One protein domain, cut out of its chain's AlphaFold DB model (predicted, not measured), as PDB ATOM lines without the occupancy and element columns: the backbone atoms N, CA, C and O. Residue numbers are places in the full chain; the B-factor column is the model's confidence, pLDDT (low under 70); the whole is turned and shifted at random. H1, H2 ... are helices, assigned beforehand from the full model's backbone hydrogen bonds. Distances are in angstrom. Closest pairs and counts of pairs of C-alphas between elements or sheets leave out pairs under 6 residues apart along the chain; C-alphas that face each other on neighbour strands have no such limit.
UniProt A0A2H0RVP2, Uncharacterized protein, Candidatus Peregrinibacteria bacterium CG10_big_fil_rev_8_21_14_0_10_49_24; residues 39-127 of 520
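Overview. This is residues 39 to 127 of the 520 residues of an uncharacterized protein of Candidatus Peregrinibacteria bacterium CG10_big_fil_rev_8_21_14_0_10_49_24 (UniProt A0A2H0RVP2). Two helices, H2 and H3, run opposite ways, near each other at one end and with the short helix H6 bridging the space between them. H1 packs on H3 at one end of the domain, and a small hairpin of two short helices, H4 and H5, makes the other end. The printed part has 89 residues with six named helices, H1 to H6 in order along the chain, and no named strand; the class is all helix. It is compact, with a radius of gyration of the C-alphas of 12.6 A, and rounded, spanning 33 by 24 by 21 A.

Along the chain. H1 is residues 39 to 49, 15.4 A from first to last C-alpha, and begins at C-alpha 39 (379.714, 331.630, 343.408). H2, residues 54 to 66, measures 18.0 A. H3, residues 75 to 88, is the longest helix, at 20.2 A; its C-alpha 75 is at (379.320, 323.593, 352.965). H4 is residues 91 to 99, H5 residues 103 to 109, and H6 residues 114 to 120, ending at C-alpha 120 (375.349, 325.246, 361.678).

Arrangement. H3 and H6 are the hubs, touching three other helices each. H1 touches H3 at a shallow tilt of 31 degrees, the same way; their closest C-alphas, of Val 42 and Glu 77, are 6.2 A apart. H2 and H3 form a helical hairpin at a shallow tilt of 27 degrees, opposite ways. They only just touch, with 3 pairs of C-alphas within 8 A, and H2 does so with residues 54 to 57 alone; the closest C-alphas are those of Leu 54 and Val 85, at 6.7 A. H6 touches H2 about perpendicular, at 89 degrees, with the C-alphas of Gln 58 and Leu 116 closest at 5.1 A. H6 touches H3 at a steep tilt of 63 degrees, where H3 uses residues 78 to 82 alone; the C-alphas of Ala 82 and Val 120 are closest, at 5.2 A. H4 and H5 are a helical hairpin at a shallow tilt of 5 degrees, opposite ways, closest at the C-alphas of Leu 97 and Arg 106, 5.2 A. H5 and H6 only just touch, with 3 pairs of C-alphas within 8 A, the closest those of Leu 107 and Ala 114 at 6.3 A. H1 is apart from H4, H5 and H6. In H1 to H6 every O i to N i+4 pair is within hydrogen-bond range.

Size, cuts and confidence. The two C-alphas farthest apart are those of Ala 69 and Ser 92, at 36.7 A. The printed part has no cut. No link is long; H2 to H3 is short, and the other links are tight. The mean pLDDT of the printed part is 73.1, and 27 residues are under 70, among them residues 39 to 44, 68 to 76 and 121 to 127.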
ATOM      1  N   ALA A  39     379.692 330.252 342.919       48.00
ATOM      2  CA  ALA A  39     379.714 331.630 343.408       48.00
ATOM      3  C   ALA A  39     378.374 332.389 343.258       48.00
ATOM      4  O   ALA A  39     377.992 333.127 344.161       48.00
ATOM      5  N   GLN A  40     377.629 332.201 342.160       57.34
ATOM      6  CA  GLN A  40     376.312 332.827 341.967       57.34
ATOM      7  C   GLN A  40     375.235 332.176 342.842       57.34
ATOM      8  O   GLN A  40     374.358 332.875 343.345       57.34
ATOM      9  N   LYS A  41     375.322 330.856 343.071       59.31
ATOM     10  CA  LYS A  41     374.445 330.150 344.022       59.31
ATOM     11  C   LYS A  41     374.633 330.675 345.445       59.31
ATOM     12  O   LYS A  41     373.654 330.992 346.106       59.31
ATOM     13  N   VAL A  42     375.883 330.871 345.867       59.22
ATOM     14  CA  VAL A  42     376.218 331.408 347.195       59.22
ATOM     15  C   VAL A  42     375.758 332.857 347.365       59.22
ATOM     16  O   VAL A  42     375.232 333.196 348.420       59.22
ATOM     17  N   LEU A  43     375.900 333.709 346.342       65.12
ATOM     18  CA  LEU A  43     375.392 335.086 346.397       65.12
ATOM     19  C   LEU A  43     373.865 335.125 346.534       65.12
ATOM     20  O   LEU A  43     373.360 335.812 347.416       65.12
ATOM     21  N   ARG A  44     373.142 334.316 345.750       68.62
ATOM     22  CA  ARG A  44     371.683 334.181 345.883       68.62
ATOM     23  C   ARG A  44     371.284 333.613 347.241       68.62
ATOM     24  O   ARG A  44     370.334 334.091 347.844       68.62
ATOM     25  N   PHE A  45     372.010 332.623 347.757       74.94
ATOM     26  CA  PHE A  45     371.737 332.070 349.082       74.94
ATOM     27  C   PHE A  45     371.968 333.106 350.187       74.94
ATOM     28  O   PHE A  45     371.150 333.222 351.096       74.94
ATOM     29  N   ARG A  46     373.024 333.922 350.074       73.88
ATOM     30  CA  ARG A  46     373.280 335.051 350.977       73.88
ATOM     31  C   ARG A  46     372.137 336.068 350.943       73.88
ATOM     32  O   ARG A  46     371.714 336.513 352.002       73.88
ATOM     33  N   GLU A  47     371.615 336.397 349.763       78.25
ATOM     34  CA  GLU A  47     370.432 337.261 349.614       78.25
ATOM     35  C   GLU A  47     369.176 336.632 350.236       78.25
ATOM     36  O   GLU A  47     368.399 337.328 350.881       78.25
ATOM     37  N   ILE A  48     369.005 335.312 350.108       77.44
ATOM     38  CA  ILE A  48     367.880 334.570 350.692       77.44
ATOM     39  C   ILE A  48     367.917 334.615 352.222       77.44
ATOM     40  O   ILE A  48     366.871 334.817 352.836       77.44
ATOM     41  N   VAL A  49     369.082 334.408 352.849       80.50
ATOM     42  CA  VAL A  49     369.207 334.402 354.321       80.50
ATOM     43  C   VAL A  49     369.359 335.801 354.922       80.50
ATOM     44  O   VAL A  49     369.159 335.977 356.128       80.50
ATOM     45  N   ALA A  50     369.687 336.807 354.109       78.94
ATOM     46  CA  ALA A  50     369.750 338.195 354.544       78.94
ATOM     47  C   ALA A  50     368.381 338.661 355.065       78.94
ATOM     48  O   ALA A  50     367.337 338.388 354.481       78.94
ATOM     49  N   GLY A  51     368.375 339.351 356.205       75.06
ATOM     50  CA  GLY A  51     367.146 339.878 356.811       75.06
ATOM     51  C   GLY A  51     366.257 338.849 357.524       75.06
ATOM     52  O   GLY A  51     365.383 339.257 358.281       75.06
ATOM     53  N   ARG A  52     366.508 337.540 357.384       83.56
ATOM     54  CA  ARG A  52     365.753 336.485 358.086       83.56
ATOM     55  C   ARG A  52     366.054 336.444 359.586       83.56
ATOM     56  O   ARG A  52     367.172 336.775 359.998       83.56
ATOM     57  N   THR A  53     365.067 336.038 360.384       87.38
ATOM     58  CA  THR A  53     365.154 335.833 361.841       87.38
ATOM     59  C   THR A  53     365.614 334.413 362.189       87.38
ATOM     60  O   THR A  53     365.633 333.530 361.334       87.38
ATOM     61  N   LEU A  54     365.955 334.144 363.458       84.25
ATOM     62  CA  LEU A  54     366.330 332.788 363.900       84.25
ATOM     63  C   LEU A  54     365.204 331.769 363.686       84.25
ATOM     64  O   LEU A  54     365.478 330.597 363.444       84.25
ATOM     65  N   HIS A  55     363.946 332.209 363.763       85.50
ATOM     66  CA  HIS A  55     362.794 331.361 363.484       85.50
ATOM     67  C   HIS A  55     362.716 330.990 361.997       85.50
ATOM     68  O   HIS A  55     362.633 329.809 361.677       85.50
ATOM     69  N   ASP A  56     362.880 331.960 361.093       85.44
ATOM     70  CA  ASP A  56     362.859 331.708 359.644       85.44
ATOM     71  C   ASP A  56     363.999 330.779 359.196       85.44
ATOM     72  O   ASP A  56     363.838 329.960 358.291       85.44
ATOM     73  N   LEU A  57     365.172 330.901 359.827       86.62
ATOM     74  CA  LEU A  57     366.318 330.025 359.560       86.62
ATOM     75  C   LEU A  57     366.109 328.615 360.116       86.62
ATOM     76  O   LEU A  57     366.618 327.656 359.544       86.62
ATOM     77  N   GLN A  58     365.363 328.481 361.212       87.12
ATOM     78  CA  GLN A  58     364.981 327.190 361.770       87.12
ATOM     79  C   GLN A  58     363.957 326.472 360.891       87.12
ATOM     80  O   GLN A  58     364.094 325.268 360.700       87.12
ATOM     81  N   GLU A  59     362.966 327.170 360.339       85.75
ATOM     82  CA  GLU A  59     362.028 326.551 359.394       85.75
ATOM     83  C   GLU A  59     362.753 326.116 358.113       85.75
ATOM     84  O   GLU A  59     362.582 324.983 357.671       85.75
ATOM     85  N   LEU A  60     363.681 326.938 357.606       82.88
ATOM     86  CA  LEU A  60     364.567 326.546 356.505       82.88
ATOM     87  C   LEU A  60     365.394 325.295 356.856       82.88
ATOM     88  O   LEU A  60     365.473 324.355 356.069       82.88
ATOM     89  N   ALA A  61     365.995 325.256 358.049       82.75
ATOM     90  CA  ALA A  61     366.768 324.107 358.516       82.75
ATOM     91  C   ALA A  61     365.906 322.843 358.655       82.75
ATOM     92  O   ALA A  61     366.344 321.756 358.282       82.75
ATOM     93  N   ARG A  62     364.670 322.982 359.141       85.19
ATOM     94  CA  ARG A  62     363.709 321.886 359.268       85.19
ATOM     95  C   ARG A  62     363.303 321.336 357.900       85.19
ATOM     96  O   ARG A  62     363.266 320.120 357.735       85.19
ATOM     97  N   GLU A  63     363.045 322.195 356.915       81.50
ATOM     98  CA  GLU A  63     362.727 321.773 355.543       81.50
ATOM     99  C   GLU A  63     363.864 320.964 354.904       81.50
ATOM    100  O   GLU A  63     363.597 319.962 354.240       81.50
ATOM    101  N   ILE A  64     365.118 321.356 355.154       79.88
ATOM    102  CA  ILE A  64     366.323 320.664 354.668       79.88
ATOM    103  C   ILE A  64     366.511 319.316 355.374       79.88
ATOM    104  O   ILE A  64     366.719 318.296 354.720       79.88
ATOM    105  N   VAL A  65     366.415 319.289 356.708       78.44
ATOM    106  CA  VAL A  65     366.603 318.062 357.505       78.44
ATOM    107  C   VAL A  65     365.514 317.030 357.207       78.44
ATOM    108  O   VAL A  65     365.812 315.838 357.136       78.44
ATOM    109  N   ASN A  66     364.276 317.473 356.981       79.50
ATOM    110  CA  ASN A  66     363.151 316.581 356.703       79.50
ATOM    111  C   ASN A  66     363.061 316.144 355.230       79.50
ATOM    112  O   ASN A  66     362.370 315.169 354.946       79.50
ATOM    113  N   ASN A  67     363.767 316.807 354.300       74.00
ATOM    114  CA  ASN A  67     363.772 316.464 352.869       74.00
ATOM    115  C   ASN A  67     365.192 316.346 352.267       74.00
ATOM    116  O   ASN A  67     365.501 316.991 351.258       74.00
ATOM    117  N   PRO A  68     366.065 315.474 352.805       63.88
ATOM    118  CA  PRO A  68     367.475 315.411 352.412       63.88
ATOM    119  C   PRO A  68     367.706 314.878 350.987       63.88
ATOM    120  O   PRO A  68     368.797 315.020 350.447       63.88
ATOM    121  N   ALA A  69     366.702 314.248 350.366       56.16
ATOM    122  CA  ALA A  69     366.797 313.725 349.000       56.16
ATOM    123  C   ALA A  69     366.613 314.806 347.917       56.16
ATOM    124  O   ALA A  69     367.011 314.597 346.773       56.16
ATOM    125  N   THR A  70     366.001 315.944 348.259       55.12
ATOM    126  CA  THR A  70     365.653 317.018 347.312       55.12
ATOM    127  C   THR A  70     366.258 318.367 347.685       55.12
ATOM    128  O   THR A  70     366.475 319.197 346.802       55.12
ATOM    129  N   LEU A  71     366.569 318.592 348.965       62.12
ATOM    130  CA  LEU A  71     367.118 319.842 349.476       62.12
ATOM    131  C   LEU A  71     368.356 319.549 350.328       62.12
ATOM    132  O   LEU A  71     368.259 319.071 351.452       62.12
ATOM    133  N   THR A  72     369.536 319.859 349.792       68.00
ATOM    134  CA  THR A  72     370.814 319.763 350.514       68.00
ATOM    135  C   THR A  72     371.591 321.059 350.363       68.00
ATOM    136  O   THR A  72     371.756 321.540 349.240       68.00
ATOM    137  N   LEU A  73     372.109 321.595 351.470       68.06
ATOM    138  CA  LEU A  73     373.028 322.731 351.433       68.06
ATOM    139  C   LEU A  73     374.451 322.262 351.128       68.06
ATOM    140  O   LEU A  73     374.907 321.224 351.607       68.06
ATOM    141  N   SER A  74     375.181 323.056 350.356       67.31
ATOM    142  CA  SER A  74     376.635 322.939 350.271       67.31
ATOM    143  C   SER A  74     377.303 323.503 351.532       67.31
ATOM    144  O   SER A  74     376.758 324.373 352.208       67.31
ATOM    145  N   GLN A  75     378.546 323.094 351.811       61.31
ATOM    146  CA  GLN A  75     379.320 323.593 352.965       61.31
ATOM    147  C   GLN A  75     379.467 325.126 352.999       61.31
ATOM    148  O   GLN A  75     379.621 325.727 354.061       61.31
ATOM    149  N   ILE A  76     379.453 325.777 351.832       59.12
ATOM    150  CA  ILE A  76     379.539 327.239 351.744       59.12
ATOM    151  C   ILE A  76     378.198 327.869 352.144       59.12
ATOM    152  O   ILE A  76     378.189 328.867 352.856       59.12
ATOM    153  N   GLU A  77     377.072 327.268 351.762       70.56
ATOM    154  CA  GLU A  77     375.734 327.728 352.158       70.56
ATOM    155  C   GLU A  77     375.484 327.490 353.658       70.56
ATOM    156  O   GLU A  77     375.003 328.387 354.347       70.56
ATOM    157  N   GLU A  78     375.930 326.359 354.217       72.88
ATOM    158  CA  GLU A  78     375.916 326.117 355.671       72.88
ATOM    159  C   GLU A  78     376.723 327.175 356.444       72.88
ATOM    160  O   GLU A  78     376.324 327.626 357.523       72.88
ATOM    161  N   ARG A  79     377.854 327.623 355.881       70.31
ATOM    162  CA  ARG A  79     378.667 328.699 356.457       70.31
ATOM    163  C   ARG A  79     377.943 330.043 356.428       70.31
ATOM    164  O   ARG A  79     378.001 330.756 357.426       70.31
ATOM    165  N   GLU A  80     377.301 330.410 355.323       73.62
ATOM    166  CA  GLU A  80     376.546 331.669 355.227       73.62
ATOM    167  C   GLU A  80     375.335 331.667 356.174       73.62
ATOM    168  O   GLU A  80     375.077 332.666 356.848       73.62
ATOM    169  N   LEU A  81     374.673 330.516 356.340       79.00
ATOM    170  CA  LEU A  81     373.636 330.323 357.354       79.00
ATOM    171  C   LEU A  81     374.196 330.552 358.769       79.00
ATOM    172  O   LEU A  81     373.607 331.279 359.567       79.00
ATOM    173  N   ALA A  82     375.374 330.000 359.071       74.56
ATOM    174  CA  ALA A  82     376.038 330.198 360.358       74.56
ATOM    175  C   ALA A  82     376.485 331.651 360.590       74.56
ATOM    176  O   ALA A  82     376.416 332.130 361.721       74.56
ATOM    177  N   VAL A  83     376.927 332.370 359.550       75.44
ATOM    178  CA  VAL A  83     377.229 333.810 359.632       75.44
ATOM    179  C   VAL A  83     375.974 334.580 360.021       75.44
ATOM    180  O   VAL A  83     376.023 335.362 360.969       75.44
ATOM    181  N   ARG A  84     374.838 334.288 359.384       81.38
ATOM    182  CA  ARG A  84     373.575 334.938 359.724       81.38
ATOM    183  C   ARG A  84     373.125 334.637 361.156       81.38
ATOM    184  O   ARG A  84     372.715 335.549 361.865       81.38
ATOM    185  N   VAL A  85     373.262 333.394 361.627       80.06
ATOM    186  CA  VAL A  85     372.974 333.041 363.032       80.06
ATOM    187  C   VAL A  85     373.857 333.839 364.000       80.06
ATOM    188  O   VAL A  85     373.364 334.306 365.021       80.06
ATOM    189  N   ARG A  86     375.139 334.064 363.679       77.00
ATOM    190  CA  ARG A  86     376.041 334.884 364.514       77.00
ATOM    191  C   ARG A  86     375.619 336.350 364.592       77.00
ATOM    192  O   ARG A  86     375.793 336.952 365.642       77.00
ATOM    193  N   GLU A  87     375.099 336.912 363.504       79.50
ATOM    194  CA  GLU A  87     374.600 338.295 363.472       79.50
ATOM    195  C   GLU A  87     373.338 338.487 364.324       79.50
ATOM    196  O   GLU A  87     373.069 339.595 364.781       79.50
ATOM    197  N   LEU A  88     372.562 337.418 364.520       81.38
ATOM    198  CA  LEU A  88     371.287 337.442 365.236       81.38
ATOM    199  C   LEU A  88     371.416 337.202 366.747       81.38
ATOM    200  O   LEU A  88     370.455 337.435 367.474       81.38
ATOM    201  N   LEU A  89     372.574 336.739 367.222       78.25
ATOM    202  CA  LEU A  89     372.835 336.488 368.640       78.25
ATOM    203  C   LEU A  89     373.595 337.647 369.279       78.25
ATOM    204  O   LEU A  89     374.446 338.281 368.650       78.25
ATOM    205  N   LYS A  90     373.365 337.888 370.575       81.00
ATOM    206  CA  LYS A  90     374.178 338.863 371.310       81.00
ATOM    207  C   LYS A  90     375.619 338.355 371.433       81.00
ATOM    208  O   LYS A  90     375.841 337.150 371.563       81.00
ATOM    209  N   PRO A  91     376.624 339.247 371.506       72.81
ATOM    210  CA  PRO A  91     378.026 338.846 371.648       72.81
ATOM    211  C   PRO A  91     378.312 337.909 372.836       72.81
ATOM    212  O   PRO A  91     379.196 337.058 372.741       72.81
ATOM    213  N   SER A  92     377.575 338.049 373.943       70.50
ATOM    214  CA  SER A  92     377.665 337.166 375.115       70.50
ATOM    215  C   SER A  92     377.101 335.769 374.843       70.50
ATOM    216  O   SER A  92     377.752 334.780 375.163       70.50
ATOM    217  N   GLU A  93     375.937 335.689 374.195       77.06
ATOM    218  CA  GLU A  93     375.264 334.434 373.831       77.06
ATOM    219  C   GLU A  93     376.069 333.675 372.774       77.06
ATOM    220  O   GLU A  93     376.241 332.463 372.866       77.06
ATOM    221  N   LEU A  94     376.643 334.393 371.803       70.19
ATOM    222  CA  LEU A  94     377.524 333.817 370.794       70.19
ATOM    223  C   LEU A  94     378.793 333.225 371.418       70.19
ATOM    224  O   LEU A  94     379.203 332.127 371.047       70.19
ATOM    225  N   ARG A  95     379.427 333.933 372.360       67.44
ATOM    226  CA  ARG A  95     380.616 333.428 373.063       67.44
ATOM    227  C   ARG A  95     380.286 332.153 373.838       67.44
ATOM    228  O   ARG A  95     381.009 331.166 373.737       67.44
ATOM    229  N   GLU A  96     379.150 332.140 374.523       72.06
ATOM    230  CA  GLU A  96     378.697 330.980 375.284       72.06
ATOM    231  C   GLU A  96     378.308 329.791 374.382       72.06
ATOM    232  O   GLU A  96     378.647 328.645 374.679       72.06
ATOM    233  N   LEU A  97     377.685 330.052 373.227       72.88
ATOM    234  CA  LEU A  97     377.303 329.035 372.236       72.88
ATOM    235  C   LEU A  97     378.520 328.311 371.639       72.88
ATOM    236  O   LEU A  97     378.424 327.162 371.196       72.88
ATOM    237  N   VAL A  98     379.653 329.007 371.612       67.56
ATOM    238  CA  VAL A  98     380.941 328.550 371.088       67.56
ATOM    239  C   VAL A  98     381.730 327.765 372.124       67.56
ATOM    240  O   VAL A  98     382.358 326.762 371.786       67.56
ATOM    241  N   GLU A  99     381.746 328.256 373.360       67.44
ATOM    242  CA  GLU A  99     382.553 327.708 374.448       67.44
ATOM    243  C   GLU A  99     381.881 326.500 375.109       67.44
ATOM    244  O   GLU A  99     382.568 325.576 375.553       67.44
ATOM    245  N   SER A 100     380.546 326.467 375.132       66.31
ATOM    246  CA  SER A 100     379.795 325.368 375.725       66.31
ATOM    247  C   SER A 100     379.950 324.073 374.924       66.31
ATOM    248  O   SER A 100     379.716 324.022 373.716       66.31
ATOM    249  N   ARG A 101     380.297 322.987 375.623       65.44
ATOM    250  CA  ARG A 101     380.266 321.616 375.087       65.44
ATOM    251  C   ARG A 101     378.930 320.912 375.334       65.44
ATOM    252  O   ARG A 101     378.708 319.844 374.773       65.44
ATOM    253  N   ASP A 102     378.054 321.502 376.145       76.94
ATOM    254  CA  ASP A 102     376.743 320.946 376.467       76.94
ATOM    255  C   ASP A 102     375.727 321.308 375.374       76.94
ATOM    256  O   ASP A 102     375.402 322.479 375.158       76.94
ATOM    257  N   ILE A 103     375.221 320.284 374.684       72.44
ATOM    258  CA  ILE A 103     374.217 320.415 373.623       72.44
ATOM    259  C   ILE A 103     372.950 321.089 374.156       72.44
ATOM    260  O   ILE A 103     372.418 321.965 373.481       72.44
ATOM    261  N   ASN A 104     372.506 320.766 375.373       74.38
ATOM    262  CA  ASN A 104     371.297 321.357 375.949       74.38
ATOM    263  C   ASN A 104     371.481 322.854 376.193       74.38
ATOM    264  O   ASN A 104     370.602 323.655 375.875       74.38
ATOM    265  N   ARG A 105     372.663 323.255 376.670       77.88
ATOM    266  CA  ARG A 105     373.001 324.668 376.852       77.88
ATOM    267  C   ARG A 105     373.083 325.421 375.523       77.88
ATOM    268  O   ARG A 105     372.606 326.546 375.423       77.88
ATOM    269  N   ARG A 106     373.638 324.796 374.482       76.44
ATOM    270  CA  ARG A 106     373.698 325.372 373.125       76.44
ATOM    271  C   ARG A 106     372.315 325.500 372.487       76.44
ATOM    272  O   ARG A 106     372.049 326.488 371.813       76.44
ATOM    273  N   LEU A 107     371.430 324.535 372.729       79.69
ATOM    274  CA  LEU A 107     370.033 324.596 372.305       79.69
ATOM    275  C   LEU A 107     369.279 325.710 373.027       79.69
ATOM    276  O   LEU A 107     368.555 326.448 372.372       79.69
ATOM    277  N   GLN A 108     369.485 325.891 374.334       80.06
ATOM    278  CA  GLN A 108     368.883 326.999 375.087       80.06
ATOM    279  C   GLN A 108     369.278 328.369 374.517       80.06
ATOM    280  O   GLN A 108     368.416 329.225 374.353       80.06
ATOM    281  N   LEU A 109     370.551 328.553 374.153       78.88
ATOM    282  CA  LEU A 109     371.054 329.789 373.533       78.88
ATOM    283  C   LEU A 109     370.492 330.042 372.125       78.88
ATOM    284  O   LEU A 109     370.501 331.174 371.656       78.88
ATOM    285  N   LEU A 110     369.997 328.998 371.460       80.31
ATOM    286  CA  LEU A 110     369.282 329.089 370.186       80.31
ATOM    287  C   LEU A 110     367.754 328.999 370.359       80.31
ATOM    288  O   LEU A 110     367.042 328.823 369.373       80.31
ATOM    289  N   GLU A 111     367.240 329.128 371.586       82.75
ATOM    290  CA  GLU A 111     365.819 329.018 371.960       82.75
ATOM    291  C   GLU A 111     365.158 327.692 371.516       82.75
ATOM    292  O   GLU A 111     364.029 327.662 371.036       82.75
ATOM    293  N   GLY A 112     365.870 326.571 371.649       73.62
ATOM    294  CA  GLY A 112     365.358 325.222 371.366       73.62
ATOM    295  C   GLY A 112     365.412 324.792 369.894       73.62
ATOM    296  O   GLY A 112     364.851 323.760 369.537       73.62
ATOM    297  N   ARG A 113     366.096 325.554 369.034       83.38
ATOM    298  CA  ARG A 113     366.188 325.331 367.578       83.38
ATOM    299  C   ARG A 113     367.222 324.258 367.204       83.38
ATOM    300  O   ARG A 113     368.377 324.566 366.895       83.38
ATOM    301  N   ALA A 114     366.820 322.989 367.286       81.00
ATOM    302  CA  ALA A 114     367.718 321.838 367.164       81.00
ATOM    303  C   ALA A 114     368.232 321.574 365.745       81.00
ATOM    304  O   ALA A 114     369.426 321.341 365.558       81.00
ATOM    305  N   GLU A 115     367.358 321.665 364.751       82.62
ATOM    306  CA  GLU A 115     367.670 321.450 363.340       82.62
ATOM    307  C   GLU A 115     368.623 322.537 362.830       82.62
ATOM    308  O   GLU A 115     369.603 322.240 362.146       82.62
ATOM    309  N   LEU A 116     368.422 323.790 363.256       81.44
ATOM    310  CA  LEU A 116     369.365 324.871 362.983       81.44
ATOM    311  C   LEU A 116     370.734 324.575 363.608       81.44
ATOM    312  O   LEU A 116     371.748 324.648 362.913       81.44
ATOM    313  N   LEU A 117     370.782 324.178 364.887       79.88
ATOM    314  CA  LEU A 117     372.038 323.812 365.547       79.88
ATOM    315  C   LEU A 117     372.741 322.655 364.825       79.88
ATOM    316  O   LEU A 117     373.959 322.705 364.667       79.88
ATOM    317  N   GLN A 118     372.003 321.644 364.365       80.94
ATOM    318  CA  GLN A 118     372.551 320.500 363.640       80.94
ATOM    319  C   GLN A 118     373.308 320.952 362.385       80.94
ATOM    320  O   GLN A 118     374.473 320.580 362.224       80.94
ATOM    321  N   ILE A 119     372.689 321.806 361.565       76.06
ATOM    322  CA  ILE A 119     373.276 322.301 360.313       76.06
ATOM    323  C   ILE A 119     374.464 323.234 360.586       76.06
ATOM    324  O   ILE A 119     375.531 323.084 359.994       76.06
ATOM    325  N   VAL A 120     374.332 324.189 361.514       70.06
ATOM    326  CA  VAL A 120     375.349 325.246 361.678       70.06
ATOM    327  C   VAL A 120     376.428 324.938 362.723       70.06
ATOM    328  O   VAL A 120     377.413 325.674 362.830       70.06
ATOM    329  N   SER A 121     376.309 323.844 363.485       68.75
ATOM    330  CA  SER A 121     377.199 323.499 364.611       68.75
ATOM    331  C   SER A 121     378.693 323.528 364.274       68.75
ATOM    332  O   SER A 121     379.486 324.001 365.093       68.75
ATOM    333  N   ARG A 122     379.071 323.053 363.081       61.75
ATOM    334  CA  ARG A 122     380.461 323.000 362.587       61.75
ATOM    335  C   ARG A 122     381.016 324.377 362.227       61.75
ATOM    336  O   ARG A 122     382.226 324.587 362.257       61.75
ATOM    337  N   HIS A 123     380.133 325.324 361.924       63.22
ATOM    338  CA  HIS A 123     380.467 326.653 361.425       63.22
ATOM    339  C   HIS A 123     380.220 327.764 362.447       63.22
ATOM    340  O   HIS A 123     380.650 328.889 362.219       63.22
ATOM    341  N   LEU A 124     379.600 327.484 363.597       58.12
ATOM    342  CA  LEU A 124     379.358 328.479 364.647       58.12
ATOM    343  C   LEU A 124     380.597 328.841 365.476       58.12
ATOM    344  O   LEU A 124     380.602 329.912 366.065       58.12
ATOM    345  N   GLN A 125     381.672 328.049 365.457       52.34
ATOM    346  CA  GLN A 125     382.910 328.341 366.194       52.34
ATOM    347  C   GLN A 125     383.740 329.471 365.529       52.34
ATOM    348  O   GLN A 125     384.274 329.281 364.429       52.34
ATOM    349  N   PRO A 126     383.901 330.658 366.150       42.84
ATOM    350  CA  PRO A 126     384.839 331.673 365.721       42.84
ATOM    351  C   PRO A 126     386.243 331.216 366.116       42.84
ATOM    352  O   PRO A 126     386.623 331.211 367.284       42.84
ATOM    353  N   GLY A 127     387.046 330.838 365.126       40.41
ATOM    354  CA  GLY A 127     388.492 330.803 365.316       40.41
ATOM    355  C   GLY A 127     389.169 329.446 365.254       40.41
ATOM    356  O   GLY A 127     390.278 329.345 365.766       40.41
TER     357      GLY A 127